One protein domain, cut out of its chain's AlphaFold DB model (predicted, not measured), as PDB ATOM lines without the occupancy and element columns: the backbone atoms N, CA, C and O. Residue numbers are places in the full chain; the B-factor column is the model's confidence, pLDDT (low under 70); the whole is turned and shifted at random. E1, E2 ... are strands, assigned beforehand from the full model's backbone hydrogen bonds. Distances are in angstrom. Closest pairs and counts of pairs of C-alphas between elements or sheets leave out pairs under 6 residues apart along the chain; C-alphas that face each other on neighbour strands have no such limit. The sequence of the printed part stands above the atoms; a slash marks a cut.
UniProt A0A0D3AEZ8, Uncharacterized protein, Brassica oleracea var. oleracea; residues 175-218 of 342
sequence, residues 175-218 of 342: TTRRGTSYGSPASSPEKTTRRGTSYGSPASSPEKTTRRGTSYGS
ATOM      1  N   THR A 175     223.204 264.803 254.815       83.75
ATOM      2  CA  THR A 175     224.542 264.961 255.395       83.75
ATOM      3  C   THR A 175     225.253 266.189 254.846       83.75
ATOM      4  O   THR A 175     225.412 266.371 253.639       83.75
ATOM      5  N   THR A 176     225.735 267.043 255.746       87.56
ATOM      6  CA  THR A 176     226.602 268.174 255.413       87.56
ATOM      7  C   THR A 176     227.910 268.053 256.176       87.56
ATOM      8  O   THR A 176     227.930 268.099 257.406       87.56
ATOM      9  N   ARG A 177     229.030 267.937 255.458       85.81
ATOM     10  CA  ARG A 177     230.382 267.967 256.030       85.81
ATOM     11  C   ARG A 177     231.159 269.160 255.480       85.81
ATOM     12  O   ARG A 177     231.206 269.381 254.269       85.81
ATOM     13  N   ARG A 178     231.774 269.929 256.375       88.94
ATOM     14  CA  ARG A 178     232.647 271.067 256.058       88.94
ATOM     15  C   ARG A 178     233.960 270.952 256.827       88.94
ATOM     16  O   ARG A 178     233.910 270.852 258.046       88.94
ATOM     17  N   GLY A 179     235.093 271.039 256.141       90.31
ATOM     18  CA  GLY A 179     236.427 270.881 256.725       90.31
ATOM     19  C   GLY A 179     237.073 269.573 256.280       90.31
ATOM     20  O   GLY A 179     236.887 269.165 255.133       90.31
ATOM     21  N   THR A 180     237.805 268.933 257.188       87.69
ATOM     22  CA  THR A 180     238.552 267.704 256.911       87.69
ATOM     23  C   THR A 180     237.785 266.493 257.424       87.69
ATOM     24  O   THR A 180     237.370 266.432 258.583       87.69
ATOM     25  N   SER A 181     237.564 265.513 256.554       81.62
ATOM     26  CA  SER A 181     236.865 264.278 256.903       81.62
ATOM     27  C   SER A 181     237.697 263.068 256.513       81.62
ATOM     28  O   SER A 181     238.005 262.902 255.333       81.62
ATOM     29  N   TYR A 182     237.938 262.195 257.485       80.50
ATOM     30  CA  TYR A 182     238.545 260.882 257.298       80.50
ATOM     31  C   TYR A 182     237.487 259.794 257.492       80.50
ATOM     32  O   TYR A 182     236.751 259.822 258.483       80.50
ATOM     33  N   GLY A 183     237.407 258.861 256.546       71.25
ATOM     34  CA  GLY A 183     236.564 257.669 256.634       71.25
ATOM     35  C   GLY A 183     235.372 257.660 255.678       71.25
ATOM     36  O   GLY A 183     235.155 258.575 254.873       71.25
ATOM     37  N   SER A 184     234.587 256.591 255.789       63.69
ATOM     38  CA  SER A 184     233.504 256.292 254.862       63.69
ATOM     39  C   SER A 184     232.329 257.297 254.955       63.69
ATOM     40  O   SER A 184     232.120 257.964 255.978       63.69
ATOM     41  N   PRO A 185     231.566 257.485 253.869       66.44
ATOM     42  CA  PRO A 185     230.274 258.179 253.796       66.44
ATOM     43  C   PRO A 185     229.104 257.251 254.107       66.44
ATOM     44  O   PRO A 185     229.232 256.040 254.001       66.44
ATOM     45  N   ALA A 186     227.963 257.848 254.457       66.62
ATOM     46  CA  ALA A 186     226.752 257.098 254.768       66.62
ATOM     47  C   ALA A 186     226.377 256.194 253.593       66.62
ATOM     48  O   ALA A 186     226.597 256.598 252.448       66.62
ATOM     49  N   SER A 187     225.839 255.010 253.886       62.00
ATOM     50  CA  SER A 187     225.555 253.998 252.867       62.00
ATOM     51  C   SER A 187     224.494 254.492 251.879       62.00
ATOM     52  O   SER A 187     224.738 254.458 250.671       62.00
ATOM     53  N   SER A 188     223.393 255.060 252.394       66.69
ATOM     54  CA  SER A 188     222.236 255.471 251.577       66.69
ATOM     55  C   SER A 188     221.612 256.815 251.996       66.69
ATOM     56  O   SER A 188     220.470 256.856 252.447       66.69
ATOM     57  N   PRO A 189     222.340 257.941 251.912       72.62
ATOM     58  CA  PRO A 189     221.752 259.255 252.151       72.62
ATOM     59  C   PRO A 189     221.074 259.824 250.902       72.62
ATOM     60  O   PRO A 189     221.706 259.855 249.851       72.62
ATOM     61  N   GLU A 190     219.884 260.423 251.014       80.25
ATOM     62  CA  GLU A 190     219.285 261.157 249.879       80.25
ATOM     63  C   GLU A 190     220.248 262.247 249.376       80.25
ATOM     64  O   GLU A 190     220.533 262.385 248.186       80.25
ATOM     65  N   LYS A 191     220.784 263.057 250.302       82.62
ATOM     66  CA  LYS A 191     221.585 264.242 249.968       82.62
ATOM     67  C   LYS A 191     222.884 264.291 250.754       82.62
ATOM     68  O   LYS A 191     222.909 264.345 251.988       82.62
ATOM     69  N   THR A 192     223.993 264.408 250.027       81.75
ATOM     70  CA  THR A 192     225.319 264.640 250.609       81.75
ATOM     71  C   THR A 192     225.951 265.923 250.087       81.75
ATOM     72  O   THR A 192     226.072 266.159 248.885       81.75
ATOM     73  N   THR A 193     226.403 266.772 251.007       86.38
ATOM     74  CA  THR A 193     227.215 267.950 250.695       86.38
ATOM     75  C   THR A 193     228.540 267.865 251.434       86.38
ATOM     76  O   THR A 193     228.582 267.863 252.665       86.38
ATOM     77  N   ARG A 194     229.646 267.836 250.689       83.50
ATOM     78  CA  ARG A 194     231.012 267.853 251.225       83.50
ATOM     79  C   ARG A 194     231.756 269.090 250.732       83.50
ATOM     80  O   ARG A 194     231.817 269.353 249.532       83.50
ATOM     81  N   ARG A 195     232.337 269.847 251.661       87.62
ATOM     82  CA  ARG A 195     233.183 271.016 251.385       87.62
ATOM     83  C   ARG A 195     234.497 270.918 252.156       87.62
ATOM     84  O   ARG A 195     234.449 270.815 253.376       87.62
ATOM     85  N   GLY A 196     235.629 271.021 251.473       89.62
ATOM     86  CA  GLY A 196     236.965 270.892 252.062       89.62
ATOM     87  C   GLY A 196     237.662 269.619 251.593       89.62
ATOM     88  O   GLY A 196     237.452 269.194 250.455       89.62
ATOM     89  N   THR A 197     238.468 269.028 252.469       86.56
ATOM     90  CA  THR A 197     239.280 267.848 252.165       86.56
ATOM     91  C   THR A 197     238.594 266.589 252.674       86.56
ATOM     92  O   THR A 197     238.112 266.522 253.806       86.56
ATOM     93  N   SER A 198     238.521 265.568 251.832       81.00
ATOM     94  CA  SER A 198     237.892 264.307 252.199       81.00
ATOM     95  C   SER A 198     238.728 263.128 251.730       81.00
ATOM     96  O   SER A 198     238.986 262.995 250.534       81.00
ATOM     97  N   TYR A 199     239.065 262.269 252.687       79.00
ATOM     98  CA  TYR A 199     239.780 261.015 252.494       79.00
ATOM     99  C   TYR A 199     238.818 259.851 252.716       79.00
ATOM    100  O   TYR A 199     238.173 259.780 253.768       79.00
ATOM    101  N   GLY A 200     238.710 258.967 251.727       71.56
ATOM    102  CA  GLY A 200     237.922 257.740 251.809       71.56
ATOM    103  C   GLY A 200     236.870 257.618 250.713       71.56
ATOM    104  O   GLY A 200     236.709 258.498 249.859       71.56
ATOM    105  N   SER A 201     236.145 256.506 250.778       64.06
ATOM    106  CA  SER A 201     235.153 256.108 249.787       64.06
ATOM    107  C   SER A 201     234.010 257.134 249.636       64.06
ATOM    108  O   SER A 201     233.809 258.011 250.486       64.06
ATOM    109  N   PRO A 202     233.279 257.084 248.518       65.38
ATOM    110  CA  PRO A 202     232.030 257.803 248.269       65.38
ATOM    111  C   PRO A 202     230.814 256.983 248.752       65.38
ATOM    112  O   PRO A 202     230.963 255.812 249.084       65.38
ATOM    113  N   ALA A 203     229.647 257.628 248.914       66.56
ATOM    114  CA  ALA A 203     228.423 256.928 249.342       66.56
ATOM    115  C   ALA A 203     228.016 255.954 248.239       66.56
ATOM    116  O   ALA A 203     228.175 256.304 247.069       66.56
ATOM    117  N   SER A 204     227.512 254.776 248.607       60.88
ATOM    118  CA  SER A 204     227.174 253.735 247.636       60.88
ATOM    119  C   SER A 204     226.016 254.171 246.736       60.88
ATOM    120  O   SER A 204     226.173 254.167 245.514       60.88
ATOM    121  N   SER A 205     224.919 254.660 247.336       65.12
ATOM    122  CA  SER A 205     223.685 254.999 246.605       65.12
ATOM    123  C   SER A 205     223.026 256.309 247.070       65.12
ATOM    124  O   SER A 205     221.927 256.288 247.620       65.12
ATOM    125  N   PRO A 206     223.682 257.473 246.919       70.88
ATOM    126  CA  PRO A 206     223.042 258.752 247.200       70.88
ATOM    127  C   PRO A 206     222.237 259.270 246.000       70.88
ATOM    128  O   PRO A 206     222.768 259.289 244.896       70.88
ATOM    129  N   GLU A 207     221.040 259.837 246.190       76.75
ATOM    130  CA  GLU A 207     220.362 260.524 245.071       76.75
ATOM    131  C   GLU A 207     221.225 261.692 244.566       76.75
ATOM    132  O   GLU A 207     221.505 261.845 243.374       76.75
ATOM    133  N   LYS A 208     221.690 262.543 245.492       79.19
ATOM    134  CA  LYS A 208     222.391 263.792 245.164       79.19
ATOM    135  C   LYS A 208     223.679 263.943 245.955       79.19
ATOM    136  O   LYS A 208     223.692 263.984 247.190       79.19
ATOM    137  N   THR A 209     224.779 264.152 245.233       78.38
ATOM    138  CA  THR A 209     226.077 264.483 245.837       78.38
ATOM    139  C   THR A 209     226.626 265.804 245.316       78.38
ATOM    140  O   THR A 209     226.711 266.057 244.117       78.38
ATOM    141  N   THR A 210     227.038 266.671 246.238       84.25
ATOM    142  CA  THR A 210     227.791 267.888 245.925       84.25
ATOM    143  C   THR A 210     229.123 267.862 246.654       84.25
ATOM    144  O   THR A 210     229.167 267.874 247.888       84.25
ATOM    145  N   ARG A 211     230.229 267.880 245.905       79.44
ATOM    146  CA  ARG A 211     231.588 267.893 246.461       79.44
ATOM    147  C   ARG A 211     232.349 269.127 245.996       79.44
ATOM    148  O   ARG A 211     232.445 269.403 244.803       79.44
ATOM    149  N   ARG A 212     232.895 269.876 246.949       84.69
ATOM    150  CA  ARG A 212     233.704 271.076 246.711       84.69
ATOM    151  C   ARG A 212     235.022 270.992 247.473       84.69
ATOM    152  O   ARG A 212     234.989 270.906 248.695       84.69
ATOM    153  N   GLY A 213     236.149 271.077 246.776       87.44
ATOM    154  CA  GLY A 213     237.490 270.976 247.361       87.44
ATOM    155  C   GLY A 213     238.222 269.713 246.916       87.44
ATOM    156  O   GLY A 213     237.951 269.193 245.831       87.44
ATOM    157  N   THR A 214     239.140 269.247 247.756       84.38
ATOM    158  CA  THR A 214     240.035 268.126 247.459       84.38
ATOM    159  C   THR A 214     239.437 266.810 247.928       84.38
ATOM    160  O   THR A 214     238.819 266.704 248.993       84.38
ATOM    161  N   SER A 215     239.622 265.773 247.126       78.81
ATOM    162  CA  SER A 215     239.102 264.455 247.433       78.81
ATOM    163  C   SER A 215     240.029 263.357 246.965       78.81
ATOM    164  O   SER A 215     240.350 263.299 245.777       78.81
ATOM    165  N   TYR A 216     240.288 262.437 247.882       77.56
ATOM    166  CA  TYR A 216     241.034 261.209 247.668       77.56
ATOM    167  C   TYR A 216     240.078 260.027 247.828       77.56
ATOM    168  O   TYR A 216     239.496 259.854 248.905       77.56
ATOM    169  N   GLY A 217     239.870 259.269 246.753       71.50
ATOM    170  CA  GLY A 217     238.999 258.094 246.719       71.50
ATOM    171  C   GLY A 217     238.136 258.012 245.460       71.50
ATOM    172  O   GLY A 217     238.058 258.957 244.668       71.50
ATOM    173  N   SER A 218     237.471 256.871 245.305       64.62
ATOM    174  CA  SER A 218     236.587 256.564 244.179       64.62
ATOM    175  C   SER A 218     235.353 257.491 244.114       64.62
ATOM    176  O   SER A 218     235.005 258.152 245.103       64.62
TER     177      SER A 218
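AT A GLANCE: This is residues 175 to 218 of the 342 residues of an uncharacterized protein of Brassica oleracea var. oleracea (UniProt A0A0D3AEZ8). The chain is wound in stacked turns, a small solenoid of two turns and an unfinished third, with the strands E1, E2 and E3 side by side as one parallel wall that folds round a corner. The links 183 to 190 and 200 to 207 run back along the other side of the coil to bring the chain to the start of the next strand, and residues 213 to 218 continue the third turn without closing it. The printed part has 44 residues, with three named strands in the order E1, E2, E3 along the chain and no named helix; the sheet's order is also E1, E2, E3, all parallel, and the class is all strand, meaning that the residues in named elements are in strands. The whole is compact, with a radius of gyration of the C-alphas of 9.2 A, and rounded, with spans of 21 by 15 by 12 A.

HOW THE PARTS SIT: The sheet begins with E1, residues 175 to 182, an edge strand that bends by 108 degrees at residue 179. Its parallel neighbour is E2, residues 191 to 199, the inner strand, at 11 degrees between their directions. The C-alphas of Gly 179 and Gly 196 face each other at 4.7 A. N 177 and O 193 are within hydrogen-bond range at 2.8 A, as are N 195 and O 177 at 2.9 A. E2 bends by 104 degrees at residue 196. The other edge strand is E3, residues 208 to 212, parallel to E2 with 31 degrees between their directions. The C-alphas of Arg 195 and Arg 212 face each other at 4.7 A, and N 194 and O 210 are within hydrogen-bond range at 2.8 A. Beyond E3, residues 215 to 216 form a short parallel pairing with residues 198 to 199 of E2. E1 and E3 are apart, and the sheet is twisted, its C-alphas lying up to 6.9 A off their best plane.

IN THESE COORDINATES: E1 starts at C-alpha 175, (224.542, 264.961, 255.395), and measures 14.7 A from first to last C-alpha. E2 starts at C-alpha 191, (221.585, 264.242, 249.968), and is the longest strand by residues, with 9 residues and 18.7 A. E3 measures 13.5 A and ends at C-alpha 212, (233.704, 271.076, 246.711).

THE WHOLE: The two C-alphas farthest apart, those of Thr 180 and Glu 207, are 22.9 A from each other. The printed part has no cut, and both links, each of 8 residues, are short. The mean pLDDT of the printed part is 77.4; residues 184 to 188, 201 to 205 and 218 are under 70.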